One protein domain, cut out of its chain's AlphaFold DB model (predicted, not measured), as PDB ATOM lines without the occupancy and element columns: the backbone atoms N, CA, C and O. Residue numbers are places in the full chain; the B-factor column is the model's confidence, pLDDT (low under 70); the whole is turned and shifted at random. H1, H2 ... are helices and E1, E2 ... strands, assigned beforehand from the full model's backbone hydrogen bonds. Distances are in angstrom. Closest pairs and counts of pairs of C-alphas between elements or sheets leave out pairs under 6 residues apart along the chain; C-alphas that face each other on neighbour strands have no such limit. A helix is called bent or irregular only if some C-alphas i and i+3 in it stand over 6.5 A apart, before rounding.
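This is residues 14 to 149 and 236 to 247 of the 247 residues of an uncharacterized protein of Acinetobacter sp. CIP-A165 (UniProt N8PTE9). A twisted sheet of five strands, E2, E1, E3, E4 and E5, makes the core, with helices on both faces: H4 covers one face and H1 packs on H4, while H2 and H5 are on the other face, with the short H3 near both. The first residues of H1, 14 to 19, stick out at one end, and the turn of the E4 and E5 hairpin lies far from them. The printed part has 148 residues, with five named helices and five named strands in the order H1, E1, H2, H3, E2, H4, E3, E4, E5, H5; the sheet's order is E2, E1, E3, E4, E5, it is mixed, and the class is mixed, helices and strands. The whole is compact, with a radius of gyration of the C-alphas of 15.0 A and spans of 43 by 36 by 28 A.

H1, residues 14 to 30, begins at C-alpha 14 at (-61.612, -21.228, 47.512) and is 23.9 A long. Strand E1 is residues 38 to 42, 13.4 A. H2, residues 45 to 54, is 14.8 A long, and H3 is residues 56 to 61, 9.1 A. H3 is only just irregular: C-alphas 57 and 60 are 6.8 A apart. E2 follows as residues 64 to 68, 13.3 A. H4, residues 72 to 88, is 24.6 A long and ends at C-alpha 88 at (-46.225, -4.943, 38.257). E3 is residues 97 to 101, 13.3 A. E4, residues 120 to 128, is the longest strand at 24.0 A, and E5 is residues 133 to 138, 15.8 A. Beyond the cut, H5 is residues 238 to 246, 12.5 A, and ends at C-alpha 246 at (-25.150, -10.075, 47.944).

E2 and E5 are the sheet's edge strands. E2 and E1 are parallel at 20 degrees, with N 65 and O 38 2.8 A apart, within hydrogen-bond range. E1 and E3 are parallel at 10 degrees, with N 98 and O 39 at 2.8 A. E3 and E4 are parallel at 35 degrees, with N 99 and O 121 at 2.7 A. E4 and E5 form a hairpin, antiparallel at 148 degrees, with N 135 and O 126 at 2.8 A. The sheet and the helices on its two faces make three layers, with H2 and H5 on one face of the sheet and H4 on the other. H2 is over E2 and E1 at a height of 8.8 A over the sheet and runs along the strands, at 10 degrees to E2 on the local plane; its closest C-alphas to E2 are Ser 45 and Pro 68, 5.4 A. E1, H2, H3 and E2 form a strand-helix-strand unit, two parallel neighbour strands with helices between, and its crossover is right-handed. H4 has a height of 9.5 A over the sheet and is over E3 and only just over E4, where 3 of its 17 C-alphas fall. E2, H4 and E3 form a split unit, with E1 between the strands; its crossover is right-handed. H1 touches H4 at a steep tilt of 52 degrees, the same way; their closest C-alphas are Val 24 and Leu 82, 6.2 A. H3 only grazes the sheet, with residues 56 to 59. H3 and H5 are close but not clearly touching, with the C-alphas of Ile 58 and Lys 242 closest at 7.4 A. H4 and H5 are apart. In H1, H2, H4 and H5 every O i to N i+4 pair is within hydrogen-bond range; in H3 0 of 2 are, and 1 of 3 O i to N i+3 pairs.

The two C-alphas farthest apart, those of Ser 14 and Asn 130, are 47.0 A from each other. Residues 150 to 235 are not printed, and C-alphas 149 and 236 are 16.4 A apart across the cut. The link from E3 to E4, residues 102 to 119, is long. The mean pLDDT of the printed part is 84.5; it is under 70 at residues 14 to 15, 17, 103 to 116, 140 and 142 to 147.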
ATOM      1  N   SER A  14     -61.541 -22.625  47.066       54.59
ATOM      2  CA  SER A  14     -61.612 -21.228  47.512       54.59
ATOM      3  C   SER A  14     -60.637 -20.906  48.650       54.59
ATOM      4  O   SER A  14     -60.035 -19.835  48.655       54.59
ATOM      5  N   ILE A  15     -60.439 -21.834  49.591       68.38
ATOM      6  CA  ILE A  15     -59.483 -21.692  50.697       68.38
ATOM      7  C   ILE A  15     -58.054 -21.766  50.161       68.38
ATOM      8  O   ILE A  15     -57.223 -20.943  50.533       68.38
ATOM      9  N   GLN A  16     -57.778 -22.693  49.241       71.25
ATOM     10  CA  GLN A  16     -56.468 -22.795  48.591       71.25
ATOM     11  C   GLN A  16     -56.120 -21.528  47.799       71.25
ATOM     12  O   GLN A  16     -54.994 -21.044  47.884       71.25
ATOM     13  N   LEU A  17     -57.082 -20.971  47.051       69.69
ATOM     14  CA  LEU A  17     -56.894 -19.731  46.293       69.69
ATOM     15  C   LEU A  17     -56.637 -18.532  47.213       69.69
ATOM     16  O   LEU A  17     -55.756 -17.721  46.940       69.69
ATOM     17  N   LYS A  18     -57.366 -18.431  48.329       82.81
ATOM     18  CA  LYS A  18     -57.108 -17.389  49.326       82.81
ATOM     19  C   LYS A  18     -55.714 -17.545  49.942       82.81
ATOM     20  O   LYS A  18     -54.957 -16.587  49.974       82.81
ATOM     21  N   SER A  19     -55.348 -18.764  50.332       83.62
ATOM     22  CA  SER A  19     -54.051 -19.056  50.946       83.62
ATOM     23  C   SER A  19     -52.867 -18.702  50.044       83.62
ATOM     24  O   SER A  19     -51.882 -18.164  50.541       83.62
ATOM     25  N   ILE A  20     -52.934 -18.992  48.737       85.69
ATOM     26  CA  ILE A  20     -51.844 -18.639  47.813       85.69
ATOM     27  C   ILE A  20     -51.763 -17.126  47.595       85.69
ATOM     28  O   ILE A  20     -50.664 -16.581  47.567       85.69
ATOM     29  N   ASN A  21     -52.904 -16.437  47.502       88.62
ATOM     30  CA  ASN A  21     -52.929 -14.983  47.357       88.62
ATOM     31  C   ASN A  21     -52.378 -14.284  48.605       88.62
ATOM     32  O   ASN A  21     -51.550 -13.386  48.470       88.62
ATOM     33  N   ASP A  22     -52.772 -14.729  49.800       91.19
ATOM     34  CA  ASP A  22     -52.265 -14.198  51.069       91.19
ATOM     35  C   ASP A  22     -50.741 -14.419  51.187       91.19
ATOM     36  O   ASP A  22     -50.009 -13.531  51.630       91.19
ATOM     37  N   LEU A  23     -50.235 -15.573  50.725       93.19
ATOM     38  CA  LEU A  23     -48.797 -15.864  50.688       93.19
ATOM     39  C   LEU A  23     -48.046 -14.956  49.705       93.19
ATOM     40  O   LEU A  23     -47.018 -14.384  50.064       93.19
ATOM     41  N   VAL A  24     -48.559 -14.794  48.483       93.88
ATOM     42  CA  VAL A  24     -47.977 -13.901  47.466       93.88
ATOM     43  C   VAL A  24     -47.918 -12.472  47.992       93.88
ATOM     44  O   VAL A  24     -46.863 -11.848  47.930       93.88
ATOM     45  N   GLN A  25     -49.016 -11.974  48.566       91.62
ATOM     46  CA  GLN A  25     -49.060 -10.643  49.172       91.62
ATOM     47  C   GLN A  25     -48.049 -10.512  50.311       91.62
ATOM     48  O   GLN A  25     -47.342  -9.513  50.380       91.62
ATOM     49  N   SER A  26     -47.911 -11.531  51.162       94.31
ATOM     50  CA  SER A  26     -46.932 -11.522  52.255       94.31
ATOM     51  C   SER A  26     -45.490 -11.423  51.744       94.31
ATOM     52  O   SER A  26     -44.704 -10.638  52.276       94.31
ATOM     53  N   ILE A  27     -45.142 -12.177  50.696       95.06
ATOM     54  CA  ILE A  27     -43.805 -12.143  50.083       95.06
ATOM     55  C   ILE A  27     -43.553 -10.788  49.419       95.06
ATOM     56  O   ILE A  27     -42.505 -10.184  49.649       95.06
ATOM     57  N   VAL A  28     -44.506 -10.295  48.623       93.44
ATOM     58  CA  VAL A  28     -44.385  -9.030  47.882       93.44
ATOM     59  C   VAL A  28     -44.282  -7.849  48.844       93.44
ATOM     60  O   VAL A  28     -43.289  -7.130  48.802       93.44
ATOM     61  N   CYS A  29     -45.223  -7.701  49.781       92.38
ATOM     62  CA  CYS A  29     -45.193  -6.628  50.777       92.38
ATOM     63  C   CYS A  29     -43.936  -6.702  51.653       92.38
ATOM     64  O   CYS A  29     -43.316  -5.680  51.940       92.38
ATOM     65  N   GLY A  30     -43.523  -7.911  52.046       92.94
ATOM     66  CA  GLY A  30     -42.282  -8.125  52.786       92.94
ATOM     67  C   GLY A  30     -41.031  -7.706  52.011       92.94
ATOM     68  O   GLY A  30     -40.040  -7.325  52.625       92.94
ATOM     69  N   SER A  31     -41.081  -7.744  50.679       93.44
ATOM     70  CA  SER A  31     -39.973  -7.387  49.786       93.44
ATOM     71  C   SER A  31     -39.960  -5.903  49.382       93.44
ATOM     72  O   SER A  31     -39.051  -5.497  48.666       93.44
ATOM     73  N   MET A  32     -40.940  -5.096  49.803       92.12
ATOM     74  CA  MET A  32     -41.066  -3.665  49.455       92.12
ATOM     75  C   MET A  32     -40.623  -2.705  50.573       92.12
ATOM     76  O   MET A  32     -40.696  -1.491  50.409       92.12
ATOM     77  N   SER A  33     -40.227  -3.211  51.743       82.25
ATOM     78  CA  SER A  33     -39.898  -2.360  52.891       82.25
ATOM     79  C   SER A  33     -38.485  -1.763  52.814       82.25
ATOM     80  O   SER A  33     -37.639  -2.216  52.040       82.25
ATOM     81  N   ASP A  34     -38.209  -0.776  53.675       82.94
ATOM     82  CA  ASP A  34     -36.867  -0.185  53.841       82.94
ATOM     83  C   ASP A  34     -35.825  -1.217  54.311       82.94
ATOM     84  O   ASP A  34     -34.642  -1.118  53.991       82.94
ATOM     85  N   ASN A  35     -36.273  -2.229  55.063       89.12
ATOM     86  CA  ASN A  35     -35.494  -3.407  55.438       89.12
ATOM     87  C   ASN A  35     -36.166  -4.662  54.857       89.12
ATOM     88  O   ASN A  35     -36.892  -5.361  55.583       89.12
ATOM     89  N   PRO A  36     -35.989  -4.921  53.551       93.44
ATOM     90  CA  PRO A  36     -36.759  -5.930  52.848       93.44
ATOM     91  C   PRO A  36     -36.438  -7.338  53.328       93.44
ATOM     92  O   PRO A  36     -35.309  -7.666  53.697       93.44
ATOM     93  N   LEU A  37     -37.450  -8.198  53.285       95.81
ATOM     94  CA  LEU A  37     -37.278  -9.634  53.415       95.81
ATOM     95  C   LEU A  37     -36.758 -10.197  52.096       95.81
ATOM     96  O   LEU A  37     -37.334  -9.968  51.032       95.81
ATOM     97  N   ASN A  38     -35.693 -10.985  52.192       96.69
ATOM     98  CA  ASN A  38     -35.252 -11.849  51.109       96.69
ATOM     99  C   ASN A  38     -35.831 -13.249  51.317       96.69
ATOM    100  O   ASN A  38     -36.016 -13.688  52.454       96.69
ATOM    101  N   TRP A  39     -36.093 -13.976  50.236       97.12
ATOM    102  CA  TRP A  39     -36.722 -15.292  50.314       97.12
ATOM    103  C   TRP A  39     -35.960 -16.323  49.499       97.12
ATOM    104  O   TRP A  39     -35.651 -16.094  48.333       97.12
ATOM    105  N   ILE A  40     -35.724 -17.487  50.094       96.38
ATOM    106  CA  ILE A  40     -35.476 -18.724  49.364       96.38
ATOM    107  C   ILE A  40     -36.710 -19.598  49.512       96.38
ATOM    108  O   ILE A  40     -37.161 -19.860  50.626       96.38
ATOM    109  N   ILE A  41     -37.252 -20.056  48.393       95.50
ATOM    110  CA  ILE A  41     -38.407 -20.947  48.363       95.50
ATOM    111  C   ILE A  41     -37.956 -22.259  47.736       95.50
ATOM    112  O   ILE A  41     -37.485 -22.261  46.602       95.50
ATOM    113  N   CYS A  42     -38.059 -23.354  48.477       92.50
ATOM    114  CA  CYS A  42     -37.591 -24.680  48.067       92.50
ATOM    115  C   CYS A  42     -38.743 -25.681  48.050       92.50
ATOM    116  O   CYS A  42     -39.822 -25.396  48.566       92.50
ATOM    117  N   GLU A  43     -38.535 -26.829  47.416       88.50
ATOM    118  CA  GLU A  43     -39.591 -27.808  47.185       88.50
ATOM    119  C   GLU A  43     -40.062 -28.522  48.454       88.50
ATOM    120  O   GLU A  43     -41.273 -28.656  48.630       88.50
ATOM    121  N   GLY A  44     -39.141 -28.931  49.328       88.44
ATOM    122  CA  GLY A  44     -39.426 -29.730  50.511       88.44
ATOM    123  C   GLY A  44     -38.662 -29.284  51.759       88.44
ATOM    124  O   GLY A  44     -37.947 -28.278  51.809       88.44
ATOM    125  N   SER A  45     -38.898 -30.015  52.851       91.19
ATOM    126  CA  SER A  45     -38.324 -29.694  54.160       91.19
ATOM    127  C   SER A  45     -36.855 -30.084  54.288       91.19
ATOM    128  O   SER A  45     -36.139 -29.438  55.056       91.19
ATOM    129  N   SER A  46     -36.407 -31.103  53.553       92.56
ATOM    130  CA  SER A  46     -35.011 -31.544  53.508       92.56
ATOM    131  C   SER A  46     -34.121 -30.422  52.994       92.56
ATOM    132  O   SER A  46     -33.163 -30.044  53.667       92.56
ATOM    133  N   GLU A  47     -34.500 -29.786  51.886       92.50
ATOM    134  CA  GLU A  47     -33.755 -28.682  51.269       92.50
ATOM    135  C   GLU A  47     -33.600 -27.527  52.253       92.50
ATOM    136  O   GLU A  47     -32.512 -26.963  52.393       92.50
ATOM    137  N   LYS A  48     -34.661 -27.211  53.007       94.69
ATOM    138  CA  LYS A  48     -34.598 -26.192  54.058       94.69
ATOM    139  C   LYS A  48     -33.506 -26.502  55.081       94.69
ATOM    140  O   LYS A  48     -32.833 -25.562  55.504       94.69
ATOM    141  N   ILE A  49     -33.333 -27.758  55.499       95.88
ATOM    142  CA  ILE A  49     -32.317 -28.146  56.494       95.88
ATOM    143  C   ILE A  49     -30.918 -27.818  55.964       95.88
ATOM    144  O   ILE A  49     -30.168 -27.103  56.635       95.88
ATOM    145  N   TYR A  50     -30.595 -28.246  54.741       94.50
ATOM    146  CA  TYR A  50     -29.299 -27.958  54.122       94.50
ATOM    147  C   TYR A  50     -29.085 -26.456  53.919       94.50
ATOM    148  O   TYR A  50     -28.079 -25.902  54.363       94.50
ATOM    149  N   LEU A  51     -30.049 -25.770  53.301       94.25
ATOM    150  CA  LEU A  51     -29.949 -24.340  53.007       94.25
ATOM    151  C   LEU A  51     -29.808 -23.510  54.287       94.25
ATOM    152  O   LEU A  51     -29.007 -22.580  54.319       94.25
ATOM    153  N   SER A  52     -30.524 -23.867  55.358       95.25
ATOM    154  CA  SER A  52     -30.418 -23.169  56.648       95.25
ATOM    155  C   SER A  52     -29.017 -23.280  57.248       95.25
ATOM    156  O   SER A  52     -28.543 -22.330  57.868       95.25
ATOM    157  N   TYR A  53     -28.343 -24.416  57.051       95.00
ATOM    158  CA  TYR A  53     -26.977 -24.623  57.524       95.00
ATOM    159  C   TYR A  53     -25.953 -23.849  56.684       95.00
ATOM    160  O   TYR A  53     -25.181 -23.054  57.221       95.00
ATOM    161  N   PHE A  54     -25.957 -24.041  55.362       93.69
ATOM    162  CA  PHE A  54     -24.929 -23.482  54.473       93.69
ATOM    163  C   PHE A  54     -25.060 -21.970  54.236       93.69
ATOM    164  O   PHE A  54     -24.086 -21.314  53.856       93.69
ATOM    165  N   LEU A  55     -26.248 -21.406  54.473       94.38
ATOM    166  CA  LEU A  55     -26.534 -19.976  54.328       94.38
ATOM    167  C   LEU A  55     -26.670 -19.249  55.673       94.38
ATOM    168  O   LEU A  55     -27.124 -18.103  55.696       94.38
ATOM    169  N   LYS A  56     -26.282 -19.883  56.791       94.00
ATOM    170  CA  LYS A  56     -26.386 -19.322  58.153       94.00
ATOM    171  C   LYS A  56     -25.834 -17.895  58.264       94.00
ATOM    172  O   LYS A  56     -26.417 -17.056  58.941       94.00
ATOM    173  N   ASP A  57     -24.754 -17.608  57.543       91.88
ATOM    174  CA  ASP A  57     -24.056 -16.322  57.499       91.88
ATOM    175  C   ASP A  57     -24.863 -15.206  56.822       91.88
ATOM    176  O   ASP A  57     -24.739 -14.037  57.195       91.88
ATOM    177  N   ILE A  58     -25.696 -15.546  55.837       93.75
ATOM    178  CA  ILE A  58     -26.500 -14.564  55.103       93.75
ATOM    179  C   ILE A  58     -27.941 -14.457  55.611       93.75
ATOM    180  O   ILE A  58     -28.587 -13.448  55.330       93.75
ATOM    181  N   ILE A  59     -28.436 -15.440  56.376       94.06
ATOM    182  CA  ILE A  59     -29.809 -15.443  56.914       94.06
ATOM    183  C   ILE A  59     -30.090 -14.179  57.726       94.06
ATOM    184  O   ILE A  59     -31.029 -13.442  57.421       94.06
ATOM    185  N   GLU A  60     -29.256 -13.897  58.722       90.62
ATOM    186  CA  GLU A  60     -29.428 -12.712  59.565       90.62
ATOM    187  C   GLU A  60     -29.024 -11.442  58.815       90.62
ATOM    188  O   GLU A  60     -29.763 -10.457  58.803       90.62
ATOM    189  N   LYS A  61     -27.881 -11.487  58.121       93.25
ATOM    190  CA  LYS A  61     -27.282 -10.322  57.461       93.25
ATOM    191  C   LYS A  61     -28.162  -9.719  56.364       93.25
ATOM    192  O   LYS A  61     -28.156  -8.505  56.192       93.25
ATOM    193  N   TYR A  62     -28.894 -10.549  55.625       94.12
ATOM    194  CA  TYR A  62     -29.739 -10.120  54.507       94.12
ATOM    195  C   TYR A  62     -31.227 -10.329  54.788       94.12
ATOM    196  O   TYR A  62     -32.018 -10.376  53.851       94.12
ATOM    197  N   ASN A  63     -31.625 -10.476  56.057       94.56
ATOM    198  CA  ASN A  63     -33.020 -10.691  56.446       94.56
ATOM    199  C   ASN A  63     -33.708 -11.780  55.594       94.56
ATOM    200  O   ASN A  63     -34.831 -11.627  55.110       94.56
ATOM    201  N   LEU A  64     -32.985 -12.874  55.366       96.44
ATOM    202  CA  LEU A  64     -33.389 -13.944  54.471       96.44
ATOM    203  C   LEU A  64     -34.301 -14.935  55.213       96.44
ATOM    204  O   LEU A  64     -34.124 -15.231  56.400       96.44
ATOM    205  N   ARG A  65     -35.324 -15.435  54.521       96.06
ATOM    206  CA  ARG A  65     -36.270 -16.449  54.997       96.06
ATOM    207  C   ARG A  65     -36.266 -17.636  54.050       96.06
ATOM    208  O   ARG A  65     -36.291 -17.453  52.839       96.06
ATOM    209  N   ILE A  66     -36.258 -18.847  54.604       96.06
ATOM    210  CA  ILE A  66     -36.317 -20.088  53.822       96.06
ATOM    211  C   ILE A  66     -37.688 -20.733  54.027       96.06
ATOM    212  O   ILE A  66     -38.046 -21.109  55.150       96.06
ATOM    213  N   LEU A  67     -38.445 -20.851  52.940       95.12
ATOM    214  CA  LEU A  67     -39.795 -21.395  52.901       95.12
ATOM    215  C   LEU A  67     -39.804 -22.715  52.108       95.12
ATOM    216  O   LEU A  67     -39.614 -22.684  50.893       95.12
ATOM    217  N   PRO A  68     -40.012 -23.867  52.764       92.81
ATOM    218  CA  PRO A  68     -40.257 -25.118  52.067       92.81
ATOM    219  C   PRO A  68     -41.704 -25.149  51.579       92.81
ATOM    220  O   PRO A  68     -42.623 -24.730  52.292       92.81
ATOM    221  N   MET A  69     -41.901 -25.650  50.371       87.56
ATOM    222  CA  MET A  69     -43.212 -25.911  49.801       87.56
ATOM    223  C   MET A  69     -43.617 -27.366  50.077       87.56
ATOM    224  O   MET A  69     -42.926 -28.116  50.760       87.56
ATOM    225  N   GLY A  70     -44.810 -27.743  49.624       80.44
ATOM    226  CA  GLY A  70     -45.309 -29.117  49.698       80.44
ATOM    227  C   GLY A  70     -45.124 -29.869  48.382       80.44
ATOM    228  O   GLY A  70     -46.026 -30.614  48.005       80.44
ATOM    229  N   GLY A  71     -44.037 -29.605  47.651       83.94
ATOM    230  CA  GLY A  71     -43.782 -30.178  46.329       83.94
ATOM    231  C   GLY A  71     -43.788 -29.174  45.172       83.94
ATOM    232  O   GLY A  71     -44.319 -28.055  45.253       83.94
ATOM    233  N   GLN A  72     -43.226 -29.616  44.051       83.06
ATOM    234  CA  GLN A  72     -43.041 -28.860  42.818       83.06
ATOM    235  C   GLN A  72     -44.311 -28.170  42.283       83.06
ATOM    236  O   GLN A  72     -44.223 -26.992  41.925       83.06
ATOM    237  N   PRO A  73     -45.505 -28.801  42.226       83.81
ATOM    238  CA  PRO A  73     -46.690 -28.142  41.667       83.81
ATOM    239  C   PRO A  73     -47.069 -26.843  42.391       83.81
ATOM    240  O   PRO A  73     -47.428 -25.856  41.744       83.81
ATOM    241  N   GLU A  74     -46.954 -26.815  43.722       86.62
ATOM    242  CA  GLU A  74     -47.260 -25.623  44.520       86.62
ATOM    243  C   GLU A  74     -46.164 -24.559  44.392       86.62
ATOM    244  O   GLU A  74     -46.474 -23.369  44.293       86.62
ATOM    245  N   LEU A  75     -44.894 -24.970  44.300       88.00
ATOM    246  CA  LEU A  75     -43.774 -24.070  44.008       88.00
ATOM    247  C   LEU A  75     -43.969 -23.357  42.658       88.00
ATOM    248  O   LEU A  75     -43.867 -22.132  42.572       88.00
ATOM    249  N   LEU A  76     -44.302 -24.108  41.604       85.88
ATOM    250  CA  LEU A  76     -44.533 -23.566  40.262       85.88
ATOM    251  C   LEU A  76     -45.736 -22.628  40.206       85.88
ATOM    252  O   LEU A  76     -45.697 -21.583  39.550       85.88
ATOM    253  N   LYS A  77     -46.819 -22.994  40.892       87.50
ATOM    254  CA  LYS A  77     -48.005 -22.149  41.016       87.50
ATOM    255  C   LYS A  77     -47.648 -20.826  41.687       87.50
ATOM    256  O   LYS A  77     -47.984 -19.775  41.141       87.50
ATOM    257  N   LEU A  78     -46.919 -20.864  42.801       90.94
ATOM    258  CA  LEU A  78     -46.446 -19.665  43.490       90.94
ATOM    259  C   LEU A  78     -45.563 -18.797  42.587       90.94
ATOM    260  O   LEU A  78     -45.799 -17.593  42.500       90.94
ATOM    261  N   TYR A  79     -44.622 -19.398  41.851       90.19
ATOM    262  CA  TYR A  79     -43.771 -18.667  40.907       90.19
ATOM    263  C   TYR A  79     -44.588 -17.901  39.863       90.19
ATOM    264  O   TYR A  79     -44.294 -16.743  39.590       90.19
ATOM    265  N   ARG A  80     -45.645 -18.500  39.298       87.62
ATOM    266  CA  ARG A  80     -46.501 -17.817  38.310       87.62
ATOM    267  C   ARG A  80     -47.169 -16.573  38.888       87.62
ATOM    268  O   ARG A  80     -47.184 -15.537  38.230       87.62
ATOM    269  N   HIS A  81     -47.698 -16.665  40.106       90.69
ATOM    270  CA  HIS A  81     -48.317 -15.519  40.771       90.69
ATOM    271  C   HIS A  81     -47.282 -14.445  41.134       90.69
ATOM    272  O   HIS A  81     -47.512 -13.265  40.872       90.69
ATOM    273  N   LEU A  82     -46.124 -14.848  41.671       91.94
ATOM    274  CA  LEU A  82     -45.028 -13.932  41.989       91.94
ATOM    275  C   LEU A  82     -44.477 -13.257  40.736       91.94
ATOM    276  O   LEU A  82     -44.254 -12.060  40.764       91.94
ATOM    277  N   SER A  83     -44.317 -13.973  39.625       90.12
ATOM    278  CA  SER A  83     -43.812 -13.410  38.369       90.12
ATOM    279  C   SER A  83     -44.701 -12.290  37.830       90.12
ATOM    280  O   SER A  83     -44.188 -11.369  37.202       90.12
ATOM    281  N   ILE A  84     -46.019 -12.372  38.032       88.88
ATOM    282  CA  ILE A  84     -46.943 -11.298  37.648       88.88
ATOM    283  C   ILE A  84     -46.763 -10.114  38.603       88.88
ATOM    284  O   ILE A  84     -46.494  -9.007  38.154       88.88
ATOM    285  N   ALA A  85     -46.803 -10.355  39.916       89.56
ATOM    286  CA  ALA A  85     -46.657  -9.290  40.909       89.56
ATOM    287  C   ALA A  85     -45.290  -8.578  40.835       89.56
ATOM    288  O   ALA A  85     -45.222  -7.358  40.901       89.56
ATOM    289  N   PHE A  86     -44.198  -9.319  40.641       89.94
ATOM    290  CA  PHE A  86     -42.850  -8.759  40.508       89.94
ATOM    291  C   PHE A  86     -42.697  -7.905  39.253       89.94
ATOM    292  O   PHE A  86     -41.917  -6.959  39.263       89.94
ATOM    293  N   LYS A  87     -43.462  -8.200  38.196       88.38
ATOM    294  CA  LYS A  87     -43.525  -7.353  37.006       88.38
ATOM    295  C   LYS A  87     -44.242  -6.034  37.294       88.38
ATOM    296  O   LYS A  87     -43.774  -4.988  36.857       88.38
ATOM    297  N   ASP A  88     -45.367  -6.103  38.000       88.94
ATOM    298  CA  ASP A  88     -46.225  -4.943  38.257       88.94
ATOM    299  C   ASP A  88     -45.613  -3.978  39.285       88.94
ATOM    300  O   ASP A  88     -45.887  -2.781  39.227       88.94
ATOM    301  N   PHE A  89     -44.759  -4.484  40.179       88.81
ATOM    302  CA  PHE A  89     -44.182  -3.730  41.296       88.81
ATOM    303  C   PHE A  89     -42.641  -3.673  41.306       88.81
ATOM    304  O   PHE A  89     -42.021  -3.539  42.363       88.81
ATOM    305  N   ASP A  90     -41.972  -3.829  40.157       87.00
ATOM    306  CA  ASP A  90     -40.497  -3.881  40.113       87.00
ATOM    307  C   ASP A  90     -39.837  -2.615  40.693       87.00
ATOM    308  O   ASP A  90     -38.773  -2.699  41.308       87.00
ATOM    309  N   ALA A  91     -40.466  -1.445  40.540       87.88
ATOM    310  CA  ALA A  91     -39.929  -0.181  41.043       87.88
ATOM    311  C   ALA A  91     -39.940  -0.101  42.580       87.88
ATOM    312  O   ALA A  91     -39.024   0.479  43.162       87.88
ATOM    313  N   GLU A  92     -40.944  -0.690  43.232       90.81
ATOM    314  CA  GLU A  92     -41.108  -0.690  44.689       90.81
ATOM    315  C   GLU A  92     -40.374  -1.845  45.381       90.81
ATOM    316  O   GLU A  92     -40.109  -1.787  46.581       90.81
ATOM    317  N   LEU A  93     -40.046  -2.913  44.654       90.44
ATOM    318  CA  LEU A  93     -39.371  -4.075  45.224       90.44
ATOM    319  C   LEU A  93     -37.896  -3.780  45.512       90.44
ATOM    320  O   LEU A  93     -37.139  -3.397  44.624       90.44
ATOM    321  N   SER A  94     -37.449  -4.053  46.731       91.81
ATOM    322  CA  SER A  94     -36.041  -3.984  47.144       91.81
ATOM    323  C   SER A  94     -35.500  -5.362  47.551       91.81
ATOM    324  O   SER A  94     -34.318  -5.648  47.354       91.81
ATOM    325  N   GLY A  95     -36.372  -6.242  48.048       93.69
ATOM    326  CA  GLY A  95     -36.078  -7.637  48.365       93.69
ATOM    327  C   GLY A  95     -35.996  -8.538  47.137       93.69
ATOM    328  O   GLY A  95     -36.525  -8.236  46.064       93.69
ATOM    329  N   LYS A  96     -35.327  -9.676  47.312       95.19
ATOM    330  CA  LYS A  96     -35.122 -10.693  46.283       95.19
ATOM    331  C   LYS A  96     -35.717 -12.028  46.695       95.19
ATOM    332  O   LYS A  96     -35.700 -12.412  47.865       95.19
ATOM    333  N   VAL A  97     -36.179 -12.770  45.701       95.50
ATOM    334  CA  VAL A  97     -36.757 -14.101  45.840       95.50
ATOM    335  C   VAL A  97     -35.992 -15.066  44.942       95.50
ATOM    336  O   VAL A  97     -35.892 -14.881  43.729       95.50
ATOM    337  N   PHE A  98     -35.452 -16.114  45.543       94.06
ATOM    338  CA  PHE A  98     -34.793 -17.214  44.859       94.06
ATOM    339  C   PHE A  98     -35.626 -18.476  45.055       94.06
ATOM    340  O   PHE A  98     -35.917 -18.873  46.178       94.06
ATOM    341  N   MET A  99     -36.027 -19.114  43.969       92.00
ATOM    342  CA  MET A  99     -36.840 -20.319  43.984       92.00
ATOM    343  C   MET A  99     -36.022 -21.492  43.457       92.00
ATOM    344  O   MET A  99     -35.355 -21.395  42.424       92.00
ATOM    345  N   PHE A 100     -36.090 -22.592  44.190       84.31
ATOM    346  CA  PHE A 100     -35.303 -23.795  44.007       84.31
ATOM    347  C   PHE A 100     -36.241 -24.982  43.786       84.31
ATOM    348  O   PHE A 100     -37.133 -25.207  44.603       84.31
ATOM    349  N   CYS A 101     -36.042 -25.721  42.696       79.44
ATOM    350  CA  CYS A 101     -36.854 -26.879  42.332       79.44
ATOM    351  C   CYS A 101     -35.965 -28.087  42.037       79.44
ATOM    352  O   CYS A 101     -34.927 -27.927  41.382       79.44
ATOM    353  N   ASP A 102     -36.424 -29.275  42.429       74.31
ATOM    354  CA  ASP A 102     -35.828 -30.515  41.953       74.31
ATOM    355  C   ASP A 102     -36.122 -30.714  40.465       74.31
ATOM    356  O   ASP A 102     -37.041 -30.135  39.867       74.31
ATOM    357  N   THR A 103     -35.280 -31.517  39.835       66.12
ATOM    358  CA  THR A 103     -35.240 -31.688  38.383       66.12
ATOM    359  C   THR A 103     -36.179 -32.809  37.964       66.12
ATOM    360  O   THR A 103     -35.743 -33.814  37.408       66.12
ATOM    361  N   ASP A 104     -37.473 -32.656  38.215       58.72
ATOM    362  CA  ASP A 104     -38.455 -33.526  37.571       58.72
ATOM    363  C   ASP A 104     -38.778 -33.050  36.152       58.72
ATOM    364  O   ASP A 104     -38.546 -31.898  35.777       58.72
ATOM    365  N   GLU A 105     -39.295 -33.972  35.336       55.78
ATOM    366  CA  GLU A 105     -39.743 -33.721  33.965       55.78
ATOM    367  C   GLU A 105     -40.927 -32.745  33.953       55.78
ATOM    368  O   GLU A 105     -42.085 -33.130  33.799       55.78
ATOM    369  N   ILE A 106     -40.649 -31.454  34.100       58.00
ATOM    370  CA  ILE A 106     -41.654 -30.421  33.893       58.00
ATOM    371  C   ILE A 106     -41.721 -30.134  32.395       58.00
ATOM    372  O   ILE A 106     -40.698 -29.801  31.784       58.00
ATOM    373  N   PRO A 107     -42.908 -30.232  31.768       56.69
ATOM    374  CA  PRO A 107     -43.061 -29.898  30.362       56.69
ATOM    375  C   PRO A 107     -42.581 -28.467  30.111       56.69
ATOM    376  O   PRO A 107     -43.025 -27.531  30.777       56.69
ATOM    377  N   ARG A 108     -41.688 -28.289  29.135       56.34
ATOM    378  CA  ARG A 108     -41.039 -27.002  28.817       56.34
ATOM    379  C   ARG A 108     -42.023 -25.854  28.544       56.34
ATOM    380  O   ARG A 108     -41.690 -24.700  28.780       56.34
ATOM    381  N   ASP A 109     -43.245 -26.169  28.119       56.66
ATOM    382  CA  ASP A 109     -44.302 -25.189  27.829       56.66
ATOM    383  C   ASP A 109     -45.043 -24.679  29.083       56.66
ATOM    384  O   ASP A 109     -45.935 -23.838  28.993       56.66
ATOM    385  N   THR A 110     -44.682 -25.172  30.270       56.44
ATOM    386  CA  THR A 110     -45.333 -24.838  31.552       56.44
ATOM    387  C   THR A 110     -44.893 -23.476  32.102       56.44
ATOM    388  O   THR A 110     -45.552 -22.931  33.000       56.44
ATOM    389  N   PHE A 111     -43.800 -22.922  31.575       60.12
ATOM    390  CA  PHE A 111     -43.158 -21.714  32.079       60.12
ATOM    391  C   PHE A 111     -43.401 -20.503  31.180       60.12
ATOM    392  O   PHE A 111     -43.389 -20.636  29.954       60.12
ATOM    393  N   PRO A 112     -43.559 -19.299  31.761       56.00
ATOM    394  CA  PRO A 112     -43.536 -18.076  30.977       56.00
ATOM    395  C   PRO A 112     -42.209 -18.004  30.210       56.00
ATOM    396  O   PRO A 112     -41.136 -18.094  30.810       56.00
ATOM    397  N   LYS A 113     -42.278 -17.853  28.882       54.41
ATOM    398  CA  LYS A 113     -41.096 -17.707  28.012       54.41
ATOM    399  C   LYS A 113     -40.329 -16.406  28.257       54.41
ATOM    400  O   LYS A 113     -39.207 -16.262  27.794       54.41
ATOM    401  N   GLU A 114     -40.922 -15.473  28.989       50.47
ATOM    402  CA  GLU A 114     -40.434 -14.111  29.113       50.47
ATOM    403  C   GLU A 114     -40.694 -13.614  30.530       50.47
ATOM    404  O   GLU A 114     -41.837 -13.357  30.905       50.47
ATOM    405  N   THR A 115     -39.639 -13.553  31.340       53.31
ATOM    406  CA  THR A 115     -39.269 -12.415  32.202       53.31
ATOM    407  C   THR A 115     -38.138 -12.875  33.119       53.31
ATOM    408  O   THR A 115     -38.358 -13.521  34.141       53.31
ATOM    409  N   GLU A 116     -36.895 -12.569  32.743       61.47
ATOM    410  CA  GLU A 116     -35.810 -12.549  33.723       61.47
ATOM    411  C   GLU A 116     -36.063 -11.366  34.656       61.47
ATOM    412  O   GLU A 116     -35.786 -10.211  34.330       61.47
ATOM    413  N   HIS A 117     -36.645 -11.646  35.815       77.00
ATOM    414  CA  HIS A 117     -36.761 -10.659  36.877       77.00
ATOM    415  C   HIS A 117     -35.420 -10.571  37.592       77.00
ATOM    416  O   HIS A 117     -34.915 -11.569  38.103       77.00
ATOM    417  N   LYS A 118     -34.855  -9.367  37.713       84.94
ATOM    418  CA  LYS A 118     -33.595  -9.170  38.457       84.94
ATOM    419  C   LYS A 118     -33.700  -9.624  39.918       84.94
ATOM    420  O   LYS A 118     -32.706 -10.035  40.508       84.94
ATOM    421  N   LYS A 119     -34.905  -9.541  40.490       91.44
ATOM    422  CA  LYS A 119     -35.207  -9.831  41.899       91.44
ATOM    423  C   LYS A 119     -35.978 -11.135  42.107       91.44
ATOM    424  O   LYS A 119     -36.240 -11.476  43.252       91.44
ATOM    425  N   LEU A 120     -36.333 -11.870  41.051       92.19
ATOM    426  CA  LEU A 120     -37.033 -13.154  41.157       92.19
ATOM    427  C   LEU A 120     -36.376 -14.182  40.234       92.19
ATOM    428  O   LEU A 120     -36.429 -14.063  39.013       92.19
ATOM    429  N   LYS A 121     -35.774 -15.217  40.822       90.38
ATOM    430  CA  LYS A 121     -35.099 -16.286  40.079       90.38
ATOM    431  C   LYS A 121     -35.766 -17.626  40.358       90.38
ATOM    432  O   LYS A 121     -36.019 -17.937  41.513       90.38
ATOM    433  N   LEU A 122     -36.006 -18.427  39.321       88.50
ATOM    434  CA  LEU A 122     -36.385 -19.838  39.443       88.50
ATOM    435  C   LEU A 122     -35.308 -20.708  38.792       88.50
ATOM    436  O   LEU A 122     -35.059 -20.604  37.584       88.50
ATOM    437  N   THR A 123     -34.673 -21.553  39.597       87.19
ATOM    438  CA  THR A 123     -33.558 -22.411  39.182       87.19
ATOM    439  C   THR A 123     -33.791 -23.871  39.528       87.19
ATOM    440  O   THR A 123     -34.433 -24.178  40.532       87.19
ATOM    441  N   ARG A 124     -33.178 -24.742  38.729       85.06
ATOM    442  CA  ARG A 124     -32.982 -26.165  39.015       85.06
ATOM    443  C   ARG A 124     -31.495 -26.462  39.146       85.06
ATOM    444  O   ARG A 124     -30.673 -25.771  38.534       85.06
ATOM    445  N   LEU A 125     -31.160 -27.487  39.914       85.81
ATOM    446  CA  LEU A 125     -29.809 -28.030  39.921       85.81
ATOM    447  C   LEU A 125     -29.653 -29.055  38.818       85.81
ATOM    448  O   LEU A 125     -30.551 -29.846  38.570       85.81
ATOM    449  N   ILE A 126     -28.492 -29.062  38.183       85.88
ATOM    450  CA  ILE A 126     -28.124 -30.127  37.261       85.88
ATOM    451  C   ILE A 126     -26.717 -30.601  37.579       85.88
ATOM    452  O   ILE A 126     -25.836 -29.801  37.885       85.88
ATOM    453  N   ASN A 127     -26.487 -31.903  37.458       87.44
ATOM    454  CA  ASN A 127     -25.137 -32.437  37.360       87.44
ATOM    455  C   ASN A 127     -24.764 -32.517  35.880       87.44
ATOM    456  O   ASN A 127     -25.333 -33.302  35.122       87.44
ATOM    457  N   ASN A 128     -23.835 -31.666  35.457       85.12
ATOM    458  CA  ASN A 128     -23.394 -31.588  34.074       85.12
ATOM    459  C   ASN A 128     -22.286 -32.622  33.830       85.12
ATOM    460  O   ASN A 128     -21.161 -32.471  34.307       85.12
ATOM    461  N   GLU A 129     -22.609 -33.670  33.073       82.81
ATOM    462  CA  GLU A 129     -21.694 -34.781  32.774       82.81
ATOM    463  C   GLU A 129     -20.435 -34.334  32.016       82.81
ATOM    464  O   GLU A 129     -19.377 -34.938  32.168       82.81
ATOM    465  N   ASN A 130     -20.510 -33.246  31.239       82.38
ATOM    466  CA  ASN A 130     -19.356 -32.745  30.490       82.38
ATOM    467  C   ASN A 130     -18.359 -32.009  31.392       82.38
ATOM    468  O   ASN A 130     -17.149 -32.105  31.189       82.38
ATOM    469  N   THR A 131     -18.855 -31.234  32.361       83.38
ATOM    470  CA  THR A 131     -18.011 -30.439  33.270       83.38
ATOM    471  C   THR A 131     -17.691 -31.175  34.567       83.38
ATOM    472  O   THR A 131     -16.798 -30.740  35.299       83.38
ATOM    473  N   MET A 132     -18.384 -32.287  34.839       82.69
ATOM    474  CA  MET A 132     -18.342 -33.040  36.093       82.69
ATOM    475  C   MET A 132     -18.599 -32.146  37.313       82.69
ATOM    476  O   MET A 132     -17.938 -32.265  38.347       82.69
ATOM    477  N   LYS A 133     -19.567 -31.229  37.199       85.00
ATOM    478  CA  LYS A 133     -19.947 -30.283  38.258       85.00
ATOM    479  C   LYS A 133     -21.457 -30.171  38.401       85.00
ATOM    480  O   LYS A 133     -22.203 -30.406  37.453       85.00
ATOM    481  N   THR A 134     -21.882 -29.756  39.590       88.88
ATOM    482  CA  THR A 134     -23.239 -29.259  39.810       88.88
ATOM    483  C   THR A 134     -23.328 -27.807  39.353       88.88
ATOM    484  O   THR A 134     -22.475 -26.997  39.716       88.88
ATOM    485  N   GLU A 135     -24.362 -27.478  38.586       87.06
ATOM    486  CA  GLU A 135     -24.630 -26.138  38.066       87.06
ATOM    487  C   GLU A 135     -26.065 -25.715  38.427       87.06
ATOM    488  O   GLU A 135     -27.005 -26.508  38.319       87.06
ATOM    489  N   LEU A 136     -26.241 -24.456  38.845       87.38
ATOM    490  CA  LEU A 136     -27.556 -23.840  39.038       87.38
ATOM    491  C   LEU A 136     -28.007 -23.196  37.732       87.38
ATOM    492  O   LEU A 136     -27.502 -22.153  37.316       87.38
ATOM    493  N   VAL A 137     -29.002 -23.794  37.089       84.62
ATOM    494  CA  VAL A 137     -29.481 -23.326  35.787       84.62
ATOM    495  C   VAL A 137     -30.898 -22.797  35.883       84.62
ATOM    496  O   VAL A 137     -31.712 -23.256  36.684       84.62
ATOM    497  N   HIS A 138     -31.212 -21.819  35.035       81.81
ATOM    498  CA  HIS A 138     -32.591 -21.387  34.857       81.81
ATOM    499  C   HIS A 138     -33.464 -22.565  34.428       81.81
ATOM    500  O   HIS A 138     -33.040 -23.422  33.649       81.81
ATOM    501  N   MET A 139     -34.705 -22.575  34.909       74.75
ATOM    502  CA  MET A 139     -35.624 -23.689  34.684       74.75
ATOM    503  C   MET A 139     -35.862 -24.001  33.197       74.75
ATOM    504  O   MET A 139     -35.974 -25.159  32.811       74.75
ATOM    505  N   ASN A 140     -35.837 -22.968  32.350       68.81
ATOM    506  CA  ASN A 140     -36.039 -23.080  30.903       68.81
ATOM    507  C   ASN A 140     -34.769 -23.463  30.118       68.81
ATOM    508  O   ASN A 140     -34.803 -23.488  28.888       68.81
ATOM    509  N   ASN A 141     -33.635 -23.712  30.781       70.50
ATOM    510  CA  ASN A 141     -32.384 -24.009  30.087       70.50
ATOM    511  C   ASN A 141     -32.431 -25.400  29.423       70.50
ATOM    512  O   ASN A 141     -32.817 -26.386  30.053       70.50
ATOM    513  N   ASN A 142     -31.977 -25.477  28.169       63.03
ATOM    514  CA  ASN A 142     -32.024 -26.658  27.295       63.03
ATOM    515  C   ASN A 142     -30.957 -27.718  27.603       63.03
ATOM    516  O   ASN A 142     -30.784 -28.656  26.823       63.03
ATOM    517  N   ILE A 143     -30.218 -27.579  28.703       64.94
ATOM    518  CA  ILE A 143     -29.224 -28.576  29.087       64.94
ATOM    519  C   ILE A 143     -29.960 -29.875  29.428       64.94
ATOM    520  O   ILE A 143     -30.775 -29.928  30.355       64.94
ATOM    521  N   SER A 144     -29.684 -30.905  28.626       57.50
ATOM    522  CA  SER A 144     -30.122 -32.270  28.884       57.50
ATOM    523  C   SER A 144     -29.397 -32.759  30.128       57.50
ATOM    524  O   SER A 144     -28.175 -32.878  30.122       57.50
ATOM    525  N   SER A 145     -30.148 -33.026  31.185       61.47
ATOM    526  CA  SER A 145     -29.643 -33.636  32.407       61.47
ATOM    527  C   SER A 145     -30.589 -34.754  32.814       61.47
ATOM    528  O   SER A 145     -31.789 -34.698  32.534       61.47
ATOM    529  N   SER A 146     -30.045 -35.770  33.475       62.09
ATOM    530  CA  SER A 146     -30.857 -36.726  34.218       62.09
ATOM    531  C   SER A 146     -31.643 -36.003  35.318       62.09
ATOM    532  O   SER A 146     -31.319 -34.871  35.693       62.09
ATOM    533  N   LYS A 147     -32.715 -36.643  35.799       69.44
ATOM    534  CA  LYS A 147     -33.430 -36.157  36.978       69.44
ATOM    535  C   LYS A 147     -32.449 -36.069  38.146       69.44
ATOM    536  O   LYS A 147     -31.687 -37.007  38.376       69.44
ATOM    537  N   SER A 148     -32.466 -34.940  38.835       72.81
ATOM    538  CA  SER A 148     -31.645 -34.673  40.009       72.81
ATOM    539  C   SER A 148     -32.499 -34.038  41.090       72.81
ATOM    540  O   SER A 148     -33.077 -32.969  40.892       72.81
ATOM    541  N   GLU A 149     -32.556 -34.716  42.219       85.88
ATOM    542  CA  GLU A 149     -32.966 -34.202  43.513       85.88
ATOM    543  C   GLU A 149     -31.757 -33.560  44.200       85.88
ATOM    544  O   GLU A 149     -30.601 -33.711  43.770       85.88
ATOM    545  N   PRO A 236     -20.078 -26.164  46.628       88.56
ATOM    546  CA  PRO A 236     -19.652 -24.959  45.906       88.56
ATOM    547  C   PRO A 236     -20.787 -24.193  45.213       88.56
ATOM    548  O   PRO A 236     -20.721 -22.977  45.062       88.56
ATOM    549  N   TRP A 237     -21.847 -24.886  44.795       89.81
ATOM    550  CA  TRP A 237     -22.989 -24.268  44.116       89.81
ATOM    551  C   TRP A 237     -23.792 -23.330  45.040       89.81
ATOM    552  O   TRP A 237     -24.488 -22.438  44.554       89.81
ATOM    553  N   ILE A 238     -23.655 -23.452  46.367       91.81
ATOM    554  CA  ILE A 238     -24.257 -22.522  47.336       91.81
ATOM    555  C   ILE A 238     -23.742 -21.091  47.128       91.81
ATOM    556  O   ILE A 238     -24.488 -20.130  47.331       91.81
ATOM    557  N   ASP A 239     -22.497 -20.923  46.676       91.31
ATOM    558  CA  ASP A 239     -21.910 -19.600  46.456       91.31
ATOM    559  C   ASP A 239     -22.664 -18.799  45.393       91.31
ATOM    560  O   ASP A 239     -22.714 -17.571  45.460       91.31
ATOM    561  N   GLU A 240     -23.288 -19.458  44.418       90.50
ATOM    562  CA  GLU A 240     -24.128 -18.781  43.429       90.50
ATOM    563  C   GLU A 240     -25.415 -18.228  44.053       90.50
ATOM    564  O   GLU A 240     -25.842 -17.123  43.707       90.50
ATOM    565  N   ILE A 241     -25.993 -18.943  45.023       92.81
ATOM    566  CA  ILE A 241     -27.137 -18.457  45.807       92.81
ATOM    567  C   ILE A 241     -26.700 -17.258  46.653       92.81
ATOM    568  O   ILE A 241     -27.362 -16.220  46.645       92.81
ATOM    569  N   LYS A 242     -25.543 -17.347  47.323       93.50
ATOM    570  CA  LYS A 242     -24.976 -16.228  48.096       93.50
ATOM    571  C   LYS A 242     -24.739 -15.001  47.217       93.50
ATOM    572  O   LYS A 242     -25.112 -13.889  47.596       93.50
ATOM    573  N   LYS A 243     -24.174 -15.182  46.021       93.31
ATOM    574  CA  LYS A 243     -23.954 -14.100  45.046       93.31
ATOM    575  C   LYS A 243     -25.254 -13.393  44.679       93.31
ATOM    576  O   LYS A 243     -25.276 -12.171  44.682       93.31
ATOM    577  N   PHE A 244     -26.343 -14.128  44.446       93.44
ATOM    578  CA  PHE A 244     -27.635 -13.529  44.097       93.44
ATOM    579  C   PHE A 244     -28.164 -12.553  45.161       93.44
ATOM    580  O   PHE A 244     -28.695 -11.500  44.811       93.44
ATOM    581  N   PHE A 245     -28.004 -12.862  46.450       93.31
ATOM    582  CA  PHE A 245     -28.472 -11.981  47.530       93.31
ATOM    583  C   PHE A 245     -27.498 -10.850  47.866       93.31
ATOM    584  O   PHE A 245     -27.927  -9.806  48.350       93.31
ATOM    585  N   THR A 246     -26.209 -11.033  47.585       89.81
ATOM    586  CA  THR A 246     -25.150 -10.075  47.944       89.81
ATOM    587  C   THR A 246     -24.830  -9.055  46.847       89.81
ATOM    588  O   THR A 246     -24.287  -8.003  47.177       89.81
ATOM    589  N   SER A 247     -25.149  -9.354  45.580       82.62
ATOM    590  CA  SER A 247     -24.937  -8.474  44.415       82.62
ATOM    591  C   SER A 247     -25.922  -7.315  44.352       82.62
ATOM    592  O   SER A 247     -25.504  -6.181  44.064       82.62
TER     593      SER A 247